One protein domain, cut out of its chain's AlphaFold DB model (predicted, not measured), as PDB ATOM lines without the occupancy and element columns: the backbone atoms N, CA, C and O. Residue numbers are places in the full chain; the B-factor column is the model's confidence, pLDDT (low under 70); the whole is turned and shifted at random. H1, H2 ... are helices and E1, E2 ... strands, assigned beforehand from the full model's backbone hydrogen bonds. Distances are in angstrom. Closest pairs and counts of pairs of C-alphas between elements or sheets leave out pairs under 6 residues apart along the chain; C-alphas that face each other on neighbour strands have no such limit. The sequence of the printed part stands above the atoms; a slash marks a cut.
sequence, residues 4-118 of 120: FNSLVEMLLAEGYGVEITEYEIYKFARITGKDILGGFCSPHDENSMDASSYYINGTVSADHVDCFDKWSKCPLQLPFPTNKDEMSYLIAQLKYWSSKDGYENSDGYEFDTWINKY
ATOM      1  N   PHE A   4     -33.130  29.618 -13.298       89.50
ATOM      2  CA  PHE A   4     -33.080  30.836 -14.106       89.50
ATOM      3  C   PHE A   4     -32.543  32.028 -13.300       89.50
ATOM      4  O   PHE A   4     -31.562  32.638 -13.705       89.50
ATOM      5  N   ASN A   5     -33.124  32.317 -12.129       90.06
ATOM      6  CA  ASN A   5     -32.701  33.457 -11.307       90.06
ATOM      7  C   ASN A   5     -31.266  33.285 -10.793       90.06
ATOM      8  O   ASN A   5     -30.500  34.241 -10.816       90.06
ATOM      9  N   SER A   6     -30.880  32.068 -10.392       89.69
ATOM     10  CA  SER A   6     -29.500  31.791  -9.974       89.69
ATOM     11  C   SER A   6     -28.488  32.055 -11.093       89.69
ATOM     12  O   SER A   6     -27.411  32.580 -10.831       89.69
ATOM     13  N   LEU A   7     -28.823  31.704 -12.341       91.88
ATOM     14  CA  LEU A   7     -27.961  31.981 -13.489       91.88
ATOM     15  C   LEU A   7     -27.868  33.488 -13.774       91.88
ATOM     16  O   LEU A   7     -26.770  33.991 -13.995       91.88
ATOM     17  N   VAL A   8     -28.987  34.218 -13.703       94.31
ATOM     18  CA  VAL A   8     -29.009  35.685 -13.840       94.31
ATOM     19  C   VAL A   8     -28.091  36.350 -12.811       94.31
ATOM     20  O   VAL A   8     -27.227  37.137 -13.187       94.31
ATOM     21  N   GLU A   9     -28.248  36.031 -11.523       93.81
ATOM     22  CA  GLU A   9     -27.449  36.626 -10.442       93.81
ATOM     23  C   GLU A   9     -25.949  36.387 -10.645       93.81
ATOM     24  O   GLU A   9     -25.139  37.295 -10.456       93.81
ATOM     25  N   MET A  10     -25.579  35.186 -11.089       91.44
ATOM     26  CA  MET A  10     -24.191  34.833 -11.383       91.44
ATOM     27  C   MET A  10     -23.632  35.597 -12.583       91.44
ATOM     28  O   MET A  10     -22.510  36.094 -12.516       91.44
ATOM     29  N   LEU A  11     -24.394  35.720 -13.672       94.81
ATOM     30  CA  LEU A  11     -23.971  36.479 -14.851       94.81
ATOM     31  C   LEU A  11     -23.768  37.962 -14.516       94.81
ATOM     32  O   LEU A  11     -22.758  38.545 -14.910       94.81
ATOM     33  N   LEU A  12     -24.674  38.542 -13.724       95.94
ATOM     34  CA  LEU A  12     -24.534  39.907 -13.213       95.94
ATOM     35  C   LEU A  12     -23.300  40.047 -12.307       95.94
ATOM     36  O   LEU A  12     -22.553  41.015 -12.443       95.94
ATOM     37  N   ALA A  13     -23.042  39.075 -11.425       94.56
ATOM     38  CA  ALA A  13     -21.862  39.070 -10.554       94.56
ATOM     39  C   ALA A  13     -20.544  38.944 -11.338       94.56
ATOM     40  O   ALA A  13     -19.544  39.558 -10.969       94.56
ATOM     41  N   GLU A  14     -20.546  38.200 -12.445       93.94
ATOM     42  CA  GLU A  14     -19.422  38.142 -13.381       93.94
ATOM     43  C   GLU A  14     -19.300  39.421 -14.224       93.94
ATOM     44  O   GLU A  14     -18.294  39.589 -14.909       93.94
ATOM     45  N   GLY A  15     -20.263  40.345 -14.176       95.19
ATOM     46  CA  GLY A  15     -20.228  41.625 -14.885       95.19
ATOM     47  C   GLY A  15     -20.753  41.572 -16.321       95.19
ATOM     48  O   GLY A  15     -20.348  42.398 -17.137       95.19
ATOM     49  N   TYR A  16     -21.603  40.597 -16.650       96.25
ATOM     50  CA  TYR A  16     -22.397  40.623 -17.880       96.25
ATOM     51  C   TYR A  16     -23.653  41.480 -17.689       96.25
ATOM     52  O   TYR A  16     -24.192  41.581 -16.586       96.25
ATOM     53  N   GLY A  17     -24.140  42.072 -18.777       96.75
ATOM     54  CA  GLY A  17     -25.482  42.637 -18.835       96.75
ATOM     55  C   GLY A  17     -26.511  41.518 -18.976       96.75
ATOM     56  O   GLY A  17     -26.305  40.579 -19.744       96.75
ATOM     57  N   VAL A  18     -27.614  41.608 -18.231       96.69
ATOM     58  CA  VAL A  18     -28.734  40.669 -18.355       96.69
ATOM     59  C   VAL A  18     -30.047  41.439 -18.416       96.69
ATOM     60  O   VAL A  18     -30.419  42.117 -17.459       96.69
ATOM     61  N   GLU A  19     -30.755  41.314 -19.534       96.06
ATOM     62  CA  GLU A  19     -32.091  41.882 -19.736       96.06
ATOM     63  C   GLU A  19     -33.126  40.759 -19.696       96.06
ATOM     64  O   GLU A  19     -32.991  39.770 -20.414       96.06
ATOM     65  N   ILE A  20     -34.157  40.901 -18.861       94.19
ATOM     66  CA  ILE A  20     -35.198  39.881 -18.699       94.19
ATOM     67  C   ILE A  20     -36.496  40.366 -19.335       94.19
ATOM     68  O   ILE A  20     -37.000  41.432 -18.985       94.19
ATOM     69  N   THR A  21     -37.071  39.530 -20.195       92.06
ATOM     70  CA  THR A  21     -38.425  39.690 -20.729       92.06
ATOM     71  C   THR A  21     -39.304  38.573 -20.183       92.06
ATOM     72  O   THR A  21     -39.002  37.389 -20.352       92.06
ATOM     73  N   GLU A  22     -40.398  38.938 -19.519       89.19
ATOM     74  CA  GLU A  22     -41.388  37.979 -19.030       89.19
ATOM     75  C   GLU A  22     -42.501  37.795 -20.063       89.19
ATOM     76  O   GLU A  22     -43.126  38.761 -20.503       89.19
ATOM     77  N   TYR A  23     -42.745  36.545 -20.438       83.88
ATOM     78  CA  TYR A  23     -43.873  36.119 -21.253       83.88
ATOM     79  C   TYR A  23     -44.871  35.364 -20.372       83.88
ATOM     80  O   TYR A  23     -44.550  34.943 -19.262       83.88
ATOM     81  N   GLU A  24     -46.083  35.152 -20.883       81.75
ATOM     82  CA  GLU A  24     -47.160  34.473 -20.151       81.75
ATOM     83  C   GLU A  24     -46.751  33.085 -19.624       81.75
ATOM     84  O   GLU A  24     -47.147  32.691 -18.529       81.75
ATOM     85  N   ILE A  25     -45.921  32.364 -20.384       80.75
ATOM     86  CA  ILE A  25     -45.554  30.965 -20.120       80.75
ATOM     87  C   ILE A  25     -44.073  30.747 -19.776       80.75
ATOM     88  O   ILE A  25     -43.714  29.671 -19.302       80.75
ATOM     89  N   TYR A  26     -43.197  31.731 -20.002       83.56
ATOM     90  CA  TYR A  26     -41.762  31.604 -19.726       83.56
ATOM     91  C   TYR A  26     -41.089  32.961 -19.521       83.56
ATOM     92  O   TYR A  26     -41.634  34.013 -19.843       83.56
ATOM     93  N   LYS A  27     -39.861  32.934 -19.007       88.31
ATOM     94  CA  LYS A  27     -38.977  34.102 -18.932       88.31
ATOM     95  C   LYS A  27     -37.819  33.916 -19.890       88.31
ATOM     96  O   LYS A  27     -37.228  32.839 -19.907       88.31
ATOM     97  N   PHE A  28     -37.487  34.954 -20.637       90.75
ATOM     98  CA  PHE A  28     -36.293  35.016 -21.471       90.75
ATOM     99  C   PHE A  28     -35.292  35.978 -20.842       90.75
ATOM    100  O   PHE A  28     -35.669  37.066 -20.413       90.75
ATOM    101  N   ALA A  29     -34.028  35.583 -20.798       93.75
ATOM    102  CA  ALA A  29     -32.914  36.443 -20.448       93.75
ATOM    103  C   ALA A  29     -32.001  36.591 -21.662       93.75
ATOM    104  O   ALA A  29     -31.516  35.595 -22.203       93.75
ATOM    105  N   ARG A  30     -31.732  37.836 -22.053       95.00
ATOM    106  CA  ARG A  30     -30.677  38.187 -23.002       95.00
ATOM    107  C   ARG A  30     -29.409  38.533 -22.231       95.00
ATOM    108  O   ARG A  30     -29.455  39.343 -21.310       95.00
ATOM    109  N   ILE A  31     -28.294  37.936 -22.635       95.75
ATOM    110  CA  ILE A  31     -26.955  38.198 -22.108       95.75
ATOM    111  C   ILE A  31     -26.247  39.151 -23.069       95.75
ATOM    112  O   ILE A  31     -26.220  38.896 -24.275       95.75
ATOM    113  N   THR A  32     -25.668  40.226 -22.546       95.62
ATOM    114  CA  THR A  32     -24.885  41.199 -23.317       95.62
ATOM    115  C   THR A  32     -23.608  41.604 -22.586       95.62
ATOM    116  O   THR A  32     -23.418  41.327 -21.397       95.62
ATOM    117  N   GLY A  33     -22.731  42.308 -23.300       93.00
ATOM    118  CA  GLY A  33     -21.482  42.836 -22.761       93.00
ATOM    119  C   GLY A  33     -20.337  41.834 -22.850       93.00
ATOM    120  O   GLY A  33     -20.552  40.636 -23.020       93.00
ATOM    121  N   LYS A  34     -19.107  42.354 -22.747       94.38
ATOM    122  CA  LYS A  34     -17.872  41.589 -22.987       94.38
ATOM    123  C   LYS A  34     -17.917  40.862 -24.332       94.38
ATOM    124  O   LYS A  34     -17.701  39.663 -24.379       94.38
ATOM    125  N   ASP A  35     -18.308  41.580 -25.380       95.81
ATOM    126  CA  ASP A  35     -18.319  41.090 -26.763       95.81
ATOM    127  C   ASP A  35     -19.135  39.804 -26.996       95.81
ATOM    128  O   ASP A  35     -18.935  39.087 -27.968       95.81
ATOM    129  N   ILE A  36     -20.109  39.532 -26.123       94.88
ATOM    130  CA  ILE A  36     -21.045  38.415 -26.238       94.88
ATOM    131  C   ILE A  36     -22.457  38.916 -26.511       94.88
ATOM    132  O   ILE A  36     -22.930  39.883 -25.901       94.88
ATOM    133  N   LEU A  37     -23.156  38.168 -27.363       95.62
ATOM    134  CA  LEU A  37     -24.608  38.139 -27.420       95.62
ATOM    135  C   LEU A  37     -25.089  36.718 -27.108       95.62
ATOM    136  O   LEU A  37     -24.774  35.761 -27.812       95.62
ATOM    137  N   GLY A  38     -25.855  36.578 -26.029       94.19
ATOM    138  CA  GLY A  38     -26.383  35.291 -25.590       94.19
ATOM    139  C   GLY A  38     -27.836  35.353 -25.148       94.19
ATOM    140  O   GLY A  38     -28.428  36.425 -25.005       94.19
ATOM    141  N   GLY A  39     -28.423  34.184 -24.925       93.88
ATOM    142  CA  GLY A  39     -29.819  34.048 -24.554       93.88
ATOM    143  C   GLY A  39     -30.122  32.730 -23.855       93.88
ATOM    144  O   GLY A  39     -29.515  31.699 -24.148       93.88
ATOM    145  N   PHE A  40     -31.080  32.772 -22.932       92.31
ATOM    146  CA  PHE A  40     -31.669  31.585 -22.322       92.31
ATOM    147  C   PHE A  40     -33.108  31.829 -21.863       92.31
ATOM    148  O   PHE A  40     -33.460  32.922 -21.425       92.31
ATOM    149  N   CYS A  41     -33.935  30.789 -21.904       88.56
ATOM    150  CA  CYS A  41     -35.302  30.792 -21.396       88.56
ATOM    151  C   CYS A  41     -35.447  29.856 -20.200       88.56
ATOM    152  O   CYS A  41     -34.854  28.776 -20.162       88.56
ATOM    153  N   SER A  42     -36.305  30.221 -19.244       81.94
ATOM    154  CA  SER A  42     -36.785  29.257 -18.255       81.94
ATOM    155  C   SER A  42     -37.376  28.036 -18.975       81.94
ATOM    156  O   SER A  42     -38.093  28.242 -19.961       81.94
ATOM    157  N   PRO A  43     -37.128  26.804 -18.488       70.31
ATOM    158  CA  PRO A  43     -37.731  25.612 -19.065       70.31
ATOM    159  C   PRO A  43     -39.246  25.786 -19.204       70.31
ATOM    160  O   PRO A  43     -39.923  26.075 -18.216       70.31
ATOM    161  N   HIS A  44     -39.751  25.663 -20.425       70.69
ATOM    162  CA  HIS A  44     -41.175  25.686 -20.754       70.69
ATOM    163  C   HIS A  44     -41.484  24.557 -21.737       70.69
ATOM    164  O   HIS A  44     -40.557  23.926 -22.242       70.69
ATOM    165  N   ASP A  45     -42.774  24.268 -21.929       55.56
ATOM    166  CA  ASP A  45     -43.288  23.077 -22.619       55.56
ATOM    167  C   ASP A  45     -42.429  22.688 -23.839       55.56
ATOM    168  O   ASP A  45     -42.273  23.471 -24.778       55.56
ATOM    169  N   GLU A  46     -41.851  21.481 -23.807       53.22
ATOM    170  CA  GLU A  46     -40.916  20.953 -24.820       53.22
ATOM    171  C   GLU A  46     -41.558  20.878 -26.217       53.22
ATOM    172  O   GLU A  46     -40.873  20.787 -27.233       53.22
ATOM    173  N   ASN A  47     -42.889  20.968 -26.260       53.66
ATOM    174  CA  ASN A  47     -43.705  20.984 -27.466       53.66
ATOM    175  C   ASN A  47     -43.815  22.374 -28.122       53.66
ATOM    176  O   ASN A  47     -44.433  22.501 -29.182       53.66
ATOM    177  N   SER A  48     -43.235  23.427 -27.530       55.66
ATOM    178  CA  SER A  48     -43.129  24.747 -28.163       55.66
ATOM    179  C   SER A  48     -42.039  24.721 -29.240       55.66
ATOM    180  O   SER A  48     -40.883  25.070 -29.015       55.66
ATOM    181  N   MET A  49     -42.415  24.245 -30.430       50.81
ATOM    182  CA  MET A  49     -41.513  24.024 -31.565       50.81
ATOM    183  C   MET A  49     -41.175  25.295 -32.362       50.81
ATOM    184  O   MET A  49     -40.815  25.190 -33.537       50.81
ATOM    185  N   ASP A  50     -41.278  26.498 -31.781       57.12
ATOM    186  CA  ASP A  50     -40.619  27.629 -32.440       57.12
ATOM    187  C   ASP A  50     -39.117  27.331 -32.427       57.12
ATOM    188  O   ASP A  50     -38.508  27.152 -31.367       57.12
ATOM    189  N   ALA A  51     -38.538  27.212 -33.623       50.62
ATOM    190  CA  ALA A  51     -37.151  26.824 -33.802       50.62
ATOM    191  C   ALA A  51     -36.218  27.727 -32.992       50.62
ATOM    192  O   ALA A  51     -35.210  27.246 -32.502       50.62
ATOM    193  N   SER A  52     -36.558  29.005 -32.803       58.75
ATOM    194  CA  SER A  52     -35.769  29.929 -31.985       58.75
ATOM    195  C   SER A  52     -35.827  29.598 -30.489       58.75
ATOM    196  O   SER A  52     -34.790  29.622 -29.829       58.75
ATOM    197  N   SER A  53     -37.004  29.226 -29.979       63.38
ATOM    198  CA  SER A  53     -37.250  28.893 -28.573       63.38
ATOM    199  C   SER A  53     -36.566  27.598 -28.153       63.38
ATOM    200  O   SER A  53     -36.057  27.529 -27.038       63.38
ATOM    201  N   TYR A  54     -36.492  26.597 -29.034       68.25
ATOM    202  CA  TYR A  54     -35.897  25.296 -28.713       68.25
ATOM    203  C   TYR A  54     -34.425  25.398 -28.271       68.25
ATOM    204  O   TYR A  54     -34.059  24.847 -27.236       68.25
ATOM    205  N   TYR A  55     -33.591  26.162 -28.987       73.06
ATOM    206  CA  TYR A  55     -32.148  26.272 -28.690       73.06
ATOM    207  C   TYR A  55     -31.828  27.074 -27.423       73.06
ATOM    208  O   TYR A  55     -30.706  27.029 -26.922       73.06
ATOM    209  N   ILE A  56     -32.801  27.808 -26.888       79.88
ATOM    210  CA  ILE A  56     -32.659  28.567 -25.641       79.88
ATOM    211  C   ILE A  56     -33.545  28.016 -24.517       79.88
ATOM    212  O   ILE A  56     -33.478  28.496 -23.387       79.88
ATOM    213  N   ASN A  57     -34.361  26.992 -24.775       82.75
ATOM    214  CA  ASN A  57     -35.223  26.372 -23.772       82.75
ATOM    215  C   ASN A  57     -34.387  25.501 -22.825       82.75
ATOM    216  O   ASN A  57     -33.927  24.423 -23.198       82.75
ATOM    217  N   GLY A  58     -34.131  25.986 -21.605       79.38
ATOM    218  CA  GLY A  58     -33.267  25.282 -20.648       79.38
ATOM    219  C   GLY A  58     -31.800  25.167 -21.089       79.38
ATOM    220  O   GLY A  58     -31.032  24.434 -20.463       79.38
ATOM    221  N   THR A  59     -31.419  25.910 -22.128       88.38
ATOM    222  CA  THR A  59     -30.086  25.948 -22.733       88.38
ATOM    223  C   THR A  59     -29.636  27.402 -22.834       88.38
ATOM    224  O   THR A  59     -30.424  28.293 -23.137       88.38
ATOM    225  N   VAL A  60     -28.368  27.653 -22.542       92.31
ATOM    226  CA  VAL A  60     -27.689  28.919 -22.779       92.31
ATOM    227  C   VAL A  60     -27.053  28.840 -24.155       92.31
ATOM    228  O   VAL A  60     -26.122  28.059 -24.362       92.31
ATOM    229  N   SER A  61     -27.571  29.648 -25.076       93.62
ATOM    230  CA  SER A  61     -26.964  29.858 -26.386       93.62
ATOM    231  C   SER A  61     -26.203  31.175 -26.389       93.62
ATOM    232  O   SER A  61     -26.738  32.179 -25.918       93.62
ATOM    233  N   ALA A  62     -24.976  31.196 -26.901       94.38
ATOM    234  CA  ALA A  62     -24.226  32.441 -27.034       94.38
ATOM    235  C   ALA A  62     -23.245  32.417 -28.201       94.38
ATOM    236  O   ALA A  62     -22.783  31.361 -28.638       94.38
ATOM    237  N   ASP A  63     -22.924  33.612 -28.662       94.75
ATOM    238  CA  ASP A  63     -21.944  33.852 -29.702       94.75
ATOM    239  C   ASP A  63     -21.220  35.175 -29.447       94.75
ATOM    240  O   ASP A  63     -21.693  36.011 -28.664       94.75
ATOM    241  N   HIS A  64     -20.098  35.373 -30.130       94.88
ATOM    242  CA  HIS A  64     -19.496  36.687 -30.246       94.88
ATOM    243  C   HIS A  64     -20.524  37.663 -30.837       94.88
ATOM    244  O   HIS A  64     -21.252  37.331 -31.777       94.88
ATOM    245  N   VAL A  65     -20.605  38.869 -30.276       92.62
ATOM    246  CA  VAL A  65     -21.657  39.847 -30.605       92.62
ATOM    247  C   VAL A  65     -21.706  40.182 -32.100       92.62
ATOM    248  O   VAL A  65     -22.793  40.318 -32.656       92.62
ATOM    249  N   ASP A  66     -20.544  40.242 -32.748       91.81
ATOM    250  CA  ASP A  66     -20.416  40.549 -34.177       91.81
ATOM    251  C   ASP A  66     -20.728  39.358 -35.107       91.81
ATOM    252  O   ASP A  66     -20.890  39.556 -36.309       91.81
ATOM    253  N   CYS A  67     -20.831  38.136 -34.573       90.62
ATOM    254  CA  CYS A  67     -21.042  36.905 -35.351       90.62
ATOM    255  C   CYS A  67     -22.472  36.356 -35.250       90.62
ATOM    256  O   CYS A  67     -22.851  35.453 -35.996       90.62
ATOM    257  N   PHE A  68     -23.290  36.895 -34.343       89.12
ATOM    258  CA  PHE A  68     -24.626  36.371 -34.095       89.12
ATOM    259  C   PHE A  68     -25.544  36.462 -35.332       89.12
ATOM    260  O   PHE A  68     -25.901  37.549 -35.783       89.12
ATOM    261  N   ASP A  69     -26.012  35.307 -35.815       86.75
ATOM    262  CA  ASP A  69     -27.069  35.185 -36.838       86.75
ATOM    263  C   ASP A  69     -28.415  34.813 -36.184       86.75
ATOM    264  O   ASP A  69     -29.388  35.570 -36.195       86.75
ATOM    265  N   LYS A  70     -28.464  33.636 -35.550       85.25
ATOM    266  CA  LYS A  70     -29.641  33.102 -34.851       85.25
ATOM    267  C   LYS A  70     -29.231  32.068 -33.809       85.25
ATOM    268  O   LYS A  70     -28.213  31.402 -33.977       85.25
ATOM    269  N   TRP A  71     -30.079  31.834 -32.804       86.31
ATOM    270  CA  TRP A  71     -29.799  30.900 -31.699       86.31
ATOM    271  C   TRP A  71     -29.358  29.505 -32.157       86.31
ATOM    272  O   TRP A  71     -28.432  28.933 -31.598       86.31
ATOM    273  N   SER A  72     -29.963  28.988 -33.233       82.38
ATOM    274  CA  SER A  72     -29.639  27.665 -33.784       82.38
ATOM    275  C   SER A  72     -28.227  27.550 -34.367       82.38
ATOM    276  O   SER A  72     -27.806  26.447 -34.703       82.38
ATOM    277  N   LYS A  73     -27.554  28.680 -34.596       85.19
ATOM    278  CA  LYS A  73     -26.205  28.770 -35.161       85.19
ATOM    279  C   LYS A  73     -25.168  29.243 -34.147       85.19
ATOM    280  O   LYS A  73     -23.993  29.246 -34.480       85.19
ATOM    281  N   CYS A  74     -25.584  29.604 -32.932       88.69
ATOM    282  CA  CYS A  74     -24.644  29.945 -31.877       88.69
ATOM    283  C   CYS A  74     -23.696  28.761 -31.623       88.69
ATOM    284  O   CYS A  74     -24.182  27.640 -31.430       88.69
ATOM    285  N   PRO A  75     -22.373  28.985 -31.592       89.25
ATOM    286  CA  PRO A  75     -21.404  27.922 -31.367       89.25
ATOM    287  C   PRO A  75     -21.417  27.433 -29.914       89.25
ATOM    288  O   PRO A  75     -21.135  26.262 -29.650       89.25
ATOM    289  N   LEU A  76     -21.796  28.295 -28.962       92.31
ATOM    290  CA  LEU A  76     -22.091  27.869 -27.602       92.31
ATOM    291  C   LEU A  76     -23.559  27.472 -27.487       92.31
ATOM    292  O   LEU A  76     -24.432  28.320 -27.656       92.31
ATOM    293  N   GLN A  77     -23.815  26.217 -27.112       91.31
ATOM    294  CA  GLN A  77     -25.120  25.723 -26.667       91.31
ATOM    295  C   GLN A  77     -24.906  24.764 -25.491       91.31
ATOM    296  O   GLN A  77     -24.428  23.644 -25.673       91.31
ATOM    297  N   LEU A  78     -25.212  25.209 -24.270       91.25
ATOM    298  CA  LEU A  78     -25.033  24.405 -23.052       91.25
ATOM    299  C   LEU A  78     -26.302  24.362 -22.205       91.25
ATOM    300  O   LEU A  78     -26.950  25.392 -22.053       91.25
ATOM    301  N   PRO A  79     -26.649  23.220 -21.590       88.88
ATOM    302  CA  PRO A  79     -27.791  23.148 -20.691       88.88
ATOM    303  C   PRO A  79     -27.590  24.044 -19.465       88.88
ATOM    304  O   PRO A  79     -26.474  24.448 -19.129       88.88
ATOM    305  N   PHE A  80     -28.681  24.325 -18.753       88.19
ATOM    306  CA  PHE A  80     -28.597  25.082 -17.508       88.19
ATOM    307  C   PHE A  80     -27.679  24.383 -16.506       88.19
ATOM    308  O   PHE A  80     -27.911  23.211 -16.195       88.19
ATOM    309  N   PRO A  81     -26.703  25.105 -15.935       88.44
ATOM    310  CA  PRO A  81     -25.827  24.532 -14.936       88.44
ATOM    311  C   PRO A  81     -26.640  24.106 -13.711       88.44
ATOM    312  O   PRO A  81     -27.456  24.858 -13.165       88.44
ATOM    313  N   THR A  82     -26.420  22.873 -13.279       86.88
ATOM    314  CA  THR A  82     -27.064  22.242 -12.123       86.88
ATOM    315  C   THR A  82     -26.180  22.268 -10.880       86.88
ATOM    316  O   THR A  82     -26.674  22.092  -9.765       86.88
ATOM    317  N   ASN A  83     -24.883  22.516 -11.061       87.69
ATOM    318  CA  ASN A  83     -23.882  22.574 -10.005       87.69
ATOM    319  C   ASN A  83     -22.816  23.650 -10.292       87.69
ATOM    320  O   ASN A  83     -22.826  24.323 -11.324       87.69
ATOM    321  N   LYS A  84     -21.902  23.840  -9.334       87.62
ATOM    322  CA  LYS A  84     -20.871  24.886  -9.383       87.62
ATOM    323  C   LYS A  84     -19.836  24.663 -10.491       87.62
ATOM    324  O   LYS A  84     -19.340  25.641 -11.051       87.62
ATOM    325  N   ASP A  85     -19.517  23.414 -10.802       91.50
ATOM    326  CA  ASP A  85     -18.507  23.087 -11.810       91.50
ATOM    327  C   ASP A  85     -19.054  23.372 -13.211       91.50
ATOM    328  O   ASP A  85     -18.402  24.057 -13.997       91.50
ATOM    329  N   GLU A  86     -20.300  22.975 -13.478       92.12
ATOM    330  CA  GLU A  86     -21.025  23.322 -14.709       92.12
ATOM    331  C   GLU A  86     -21.187  24.838 -14.871       92.12
ATOM    332  O   GLU A  86     -21.026  25.367 -15.969       92.12
ATOM    333  N   MET A  87     -21.448  25.557 -13.776       89.19
ATOM    334  CA  MET A  87     -21.508  27.020 -13.797       89.19
ATOM    335  C   MET A  87     -20.148  27.626 -14.162       89.19
ATOM    336  O   MET A  87     -20.061  28.486 -15.034       89.19
ATOM    337  N   SER A  88     -19.074  27.164 -13.521       91.31
ATOM    338  CA  SER A  88     -17.716  27.653 -13.789       91.31
ATOM    339  C   SER A  88     -17.301  27.367 -15.233       91.31
ATOM    340  O   SER A  88     -16.690  28.216 -15.883       91.31
ATOM    341  N   TYR A  89     -17.688  26.200 -15.750       94.50
ATOM    342  CA  TYR A  89     -17.487  25.826 -17.142       94.50
ATOM    343  C   TYR A  89     -18.245  26.751 -18.099       94.50
ATOM    344  O   TYR A  89     -17.637  27.278 -19.028       94.50
ATOM    345  N   LEU A  90     -19.528  27.029 -17.846       94.62
ATOM    346  CA  LEU A  90     -20.313  27.969 -18.651       94.62
ATOM    347  C   LEU A  90     -19.655  29.355 -18.704       94.62
ATOM    348  O   LEU A  90     -19.501  29.925 -19.782       94.62
ATOM    349  N   ILE A  91     -19.209  29.885 -17.563       94.44
ATOM    350  CA  ILE A  91     -18.519  31.181 -17.516       94.44
ATOM    351  C   ILE A  91     -17.201  31.149 -18.301       94.44
ATOM    352  O   ILE A  91     -16.882  32.119 -18.993       94.44
ATOM    353  N   ALA A  92     -16.434  30.060 -18.217       95.38
ATOM    354  CA  ALA A  92     -15.208  29.899 -18.996       95.38
ATOM    355  C   ALA A  92     -15.493  29.866 -20.505       95.38
ATOM    356  O   ALA A  92     -14.762  30.483 -21.276       95.38
ATOM    357  N   GLN A  93     -16.579  29.210 -20.918       96.12
ATOM    358  CA  GLN A  93     -17.006  29.178 -22.314       96.12
ATOM    359  C   GLN A  93     -17.444  30.556 -22.813       96.12
ATOM    360  O   GLN A  93     -16.995  30.978 -23.871       96.12
ATOM    361  N   LEU A  94     -18.235  31.304 -22.036       95.69
ATOM    362  CA  LEU A  94     -18.592  32.684 -22.389       95.69
ATOM    363  C   LEU A  94     -17.343  33.567 -22.555       95.69
ATOM    364  O   LEU A  94     -17.257  34.328 -23.512       95.69
ATOM    365  N   LYS A  95     -16.339  33.406 -21.680       95.19
ATOM    366  CA  LYS A  95     -15.046  34.112 -21.785       95.19
ATOM    367  C   LYS A  95     -14.257  33.709 -23.035       95.19
ATOM    368  O   LYS A  95     -13.616  34.555 -23.654       95.19
ATOM    369  N   TYR A  96     -14.295  32.436 -23.417       95.44
ATOM    370  CA  TYR A  96     -13.664  31.977 -24.651       95.44
ATOM    371  C   TYR A  96     -14.353  32.572 -25.885       95.44
ATOM    372  O   TYR A  96     -13.677  33.163 -26.720       95.44
ATOM    373  N   TRP A  97     -15.683  32.504 -25.966       94.19
ATOM    374  CA  TRP A  97     -16.430  33.030 -27.112       94.19
ATOM    375  C   TRP A  97     -16.407  34.563 -27.203       94.19
ATOM    376  O   TRP A  97     -16.480  35.091 -28.304       94.19
ATOM    377  N   SER A  98     -16.193  35.274 -26.087       93.00
ATOM    378  CA  SER A  98     -15.889  36.717 -26.093       93.00
ATOM    379  C   SER A  98     -14.485  37.074 -26.587       93.00
ATOM    380  O   SER A  98     -14.165  38.242 -26.768       93.00
ATOM    381  N   SER A  99     -13.583  36.097 -26.687       93.94
ATOM    382  CA  SER A  99     -12.187  36.368 -27.029       93.94
ATOM    383  C   SER A  99     -12.000  36.527 -28.534       93.94
ATOM    384  O   SER A  99     -12.831  36.090 -29.326       93.94
ATOM    385  N   LYS A 100     -10.844  37.067 -28.931       93.62
ATOM    386  CA  LYS A 100     -10.433  37.115 -30.336       93.62
ATOM    387  C   LYS A 100     -10.460  35.729 -30.998       93.62
ATOM    388  O   LYS A 100     -10.937  35.612 -32.117       93.62
ATOM    389  N   ASP A 101     -10.001  34.689 -30.303       91.38
ATOM    390  CA  ASP A 101     -10.037  33.320 -30.830       91.38
ATOM    391  C   ASP A 101     -11.486  32.831 -30.977       91.38
ATOM    392  O   ASP A 101     -11.811  32.129 -31.929       91.38
ATOM    393  N   GLY A 102     -12.366  33.207 -30.045       90.06
ATOM    394  CA  GLY A 102     -13.799  32.924 -30.116       90.06
ATOM    395  C   GLY A 102     -14.456  33.582 -31.327       90.06
ATOM    396  O   GLY A 102     -15.162  32.906 -32.073       90.06
ATOM    397  N   TYR A 103     -14.150  34.860 -31.563       92.19
ATOM    398  CA  TYR A 103     -14.542  35.584 -32.771       92.19
ATOM    399  C   TYR A 103     -14.042  34.879 -34.032       92.19
ATOM    400  O   TYR A 103     -14.850  34.533 -34.878       92.19
ATOM    401  N   GLU A 104     -12.743  34.583 -34.143       90.75
ATOM    402  CA  GLU A 104     -12.175  33.932 -35.334       90.75
ATOM    403  C   GLU A 104     -12.782  32.544 -35.594       90.75
ATOM    404  O   GLU A 104     -12.970  32.160 -36.746       90.75
ATOM    405  N   ASN A 105     -13.120  31.789 -34.543       85.81
ATOM    406  CA  ASN A 105     -13.785  30.492 -34.692       85.81
ATOM    407  C   ASN A 105     -15.266  30.617 -35.068       85.81
ATOM    408  O   ASN A 105     -15.781  29.724 -35.739       85.81
ATOM    409  N   SER A 106     -15.943  31.679 -34.632       84.88
ATOM    410  CA  SER A 106     -17.344  31.924 -34.977       84.88
ATOM    411  C   SER A 106     -17.493  32.537 -36.374       84.88
ATOM    412  O   SER A 106     -18.242  32.025 -37.201       84.88
ATOM    413  N   ASP A 107     -16.694  33.558 -36.683       82.44
ATOM    414  CA  ASP A 107     -16.604  34.209 -37.994       82.44
ATOM    415  C   ASP A 107     -16.071  33.246 -39.065       82.44
ATOM    416  O   ASP A 107     -16.619  33.141 -40.161       82.44
ATOM    417  N   GLY A 108     -15.050  32.455 -38.713       67.19
ATOM    418  CA  GLY A 108     -14.505  31.395 -39.558       67.19
ATOM    419  C   GLY A 108     -15.444  30.202 -39.742       67.19
ATOM    420  O   GLY A 108     -15.177  29.349 -40.594       67.19
ATOM    421  N   TYR A 109     -16.558  30.141 -39.001       54.59
ATOM    422  CA  TYR A 109     -17.663  29.222 -39.262       54.59
ATOM    423  C   TYR A 109     -18.459  29.701 -40.492       54.59
ATOM    424  O   TYR A 109     -19.673  29.909 -40.456       54.59
ATOM    425  N   GLU A 110     -17.779  29.805 -41.641       49.56
ATOM    426  CA  GLU A 110     -18.420  29.679 -42.942       49.56
ATOM    427  C   GLU A 110     -19.127  28.317 -42.957       49.56
ATOM    428  O   GLU A 110     -18.521  27.256 -43.143       49.56
ATOM    429  N   PHE A 111     -20.444  28.354 -42.759       48.09
ATOM    430  CA  PHE A 111     -21.387  27.240 -42.884       48.09
ATOM    431  C   PHE A 111     -21.180  26.419 -44.182       48.09
ATOM    432  O   PHE A 111     -21.565  25.249 -44.259       48.09
ATOM    433  N   ASP A 112     -20.500  27.000 -45.175       45.84
ATOM    434  CA  ASP A 112     -20.083  26.365 -46.426       45.84
ATOM    435  C   ASP A 112     -19.080  25.214 -46.253       45.84
ATOM    436  O   ASP A 112     -19.013  24.336 -47.118       45.84
ATOM    437  N   THR A 113     -18.336  25.116 -45.148       45.19
ATOM    438  CA  THR A 113     -17.402  23.986 -44.960       45.19
ATOM    439  C   THR A 113     -18.075  22.690 -44.503       45.19
ATOM    440  O   THR A 113     -17.573  21.613 -44.829       45.19
ATOM    441  N   TRP A 114     -19.227  22.740 -43.822       39.72
ATOM    442  CA  TRP A 114     -19.948  21.523 -43.413       39.72
ATOM    443  C   TRP A 114     -20.840  20.955 -44.526       39.72
ATOM    444  O   TRP A 114     -20.835  19.740 -44.729       39.72
ATOM    445  N   ILE A 115     -21.516  21.808 -45.310       45.56
ATOM    446  CA  ILE A 115     -22.321  21.363 -46.468       45.56
ATOM    447  C   ILE A 115     -21.430  20.744 -47.557       45.56
ATOM    448  O   ILE A 115     -21.791  19.725 -48.142       45.56
ATOM    449  N   ASN A 116     -20.241  21.303 -47.805       42.28
ATOM    450  CA  ASN A 116     -19.359  20.793 -48.859       42.28
ATOM    451  C   ASN A 116     -18.591  19.520 -48.471       42.28
ATOM    452  O   ASN A 116     -18.164  18.777 -49.355       42.28
ATOM    453  N   LYS A 117     -18.397  19.240 -47.173       37.34
ATOM    454  CA  LYS A 117     -17.647  18.052 -46.723       37.34
ATOM    455  C   LYS A 117     -18.533  16.824 -46.495       37.34
ATOM    456  O   LYS A 117     -18.030  15.706 -46.576       37.34
ATOM    457  N   TYR A 118     -19.833  17.027 -46.277       38.59
ATOM    458  CA  TYR A 118     -20.840  15.969 -46.185       38.59
ATOM    459  C   TYR A 118     -22.122  16.389 -46.921       38.59
ATOM    460  O   TYR A 118     -23.106  16.748 -46.271       38.59
TER     461      TYR A 118
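AT A GLANCE: This is residues 4 to 118 of the 120 residues of an uncharacterized protein of Bacillus cereus (UniProt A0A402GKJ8). One twisted sheet of five antiparallel strands, in the order E1 E2 E3 E4 E5, forms a slab with two helices over one of its faces, H1 over E2 and H3 over E4 and E5. H4 makes a corner with H3 near one end of E4, and from there the printed part runs out into a tail whose residues 112 to 118, with H5, stick out from the body. The printed part has 115 residues with five named helices and five named strands, in the order H1 E1 E2 E3 H2 E4 E5 H3 H4 H5, and its class is mixed, helices and strands. It is compact, with a radius of gyration of the C-alphas of 14.2 A, and it spans 41 by 33 by 24 A.

IN THESE COORDINATES: Begin with the sheet: E1 covers residues 17 to 22, E2 residues 27 to 33 over 19.9 A, E3 residues 36 to 41, E4 residues 59 to 64 and E5 residues 76 to 79. Find C-alpha 17 at (-25.482, 42.637, -18.835), where E1 begins. H1 covers residues 4 to 13, from C-alpha 4 at (-33.080, 30.836, -14.106), and H2 covers residues 51 to 54. The longest helix, H3, covers residues 84 to 97 over 20.0 A; H4 covers residues 100 to 107, and H5, residues 112 to 117, ends at C-alpha 117 at (-17.647, 18.052, -46.723).

HOW THE PARTS SIT: E1, E2 and E3 form a meander, each strand the antiparallel neighbour of the one before. Look at N 19 and O 30, 3.0 A apart, for E1 and E2, and at N 31 and O 38, 2.8 A, for E2 and E3. For the neighbour strands E3 and E4, look at N 39 and O 61, 2.8 A apart, and for E4 and the edge strand E5 at N 60 and O 78, 2.7 A; these pairs are within hydrogen-bond range. H1 is on the sheet at a height of 9.4 A, over E2, and runs along the strands, at 15 degrees to E2 on the local plane. H3 lies on the same face at a height of 10.0 A, over E4 and E5, at 8 degrees to E5 on the local plane; its closest C-alphas to E5 are those of Leu 90 and Leu 78, 7.4 A apart. H1 and H3 are near each other. H3 and H4 only just touch, and only at the corner, with 3 pairs of C-alphas within 8 A, the closest being Tyr 96 and Gly 102 at 5.5 A; they are about perpendicular, at 77 degrees. H4 only grazes the sheet, as does H2 with residues 53 to 54. H5 is apart from H4 and not on the sheet. In H1, H3, H4 and H5 every O i to N i+4 pair is within hydrogen-bond range; H2 is too short for such a pair.

THE WHOLE: The C-alphas of Glu 24 and Lys 117, the two farthest apart, are 43.0 A from each other. The printed part has no cut, and its one long link joins E4 to E5, with 11 residues between them. The mean pLDDT of the printed part is 83.2, and residues 45 to 54 and 108 to 118 are under 70.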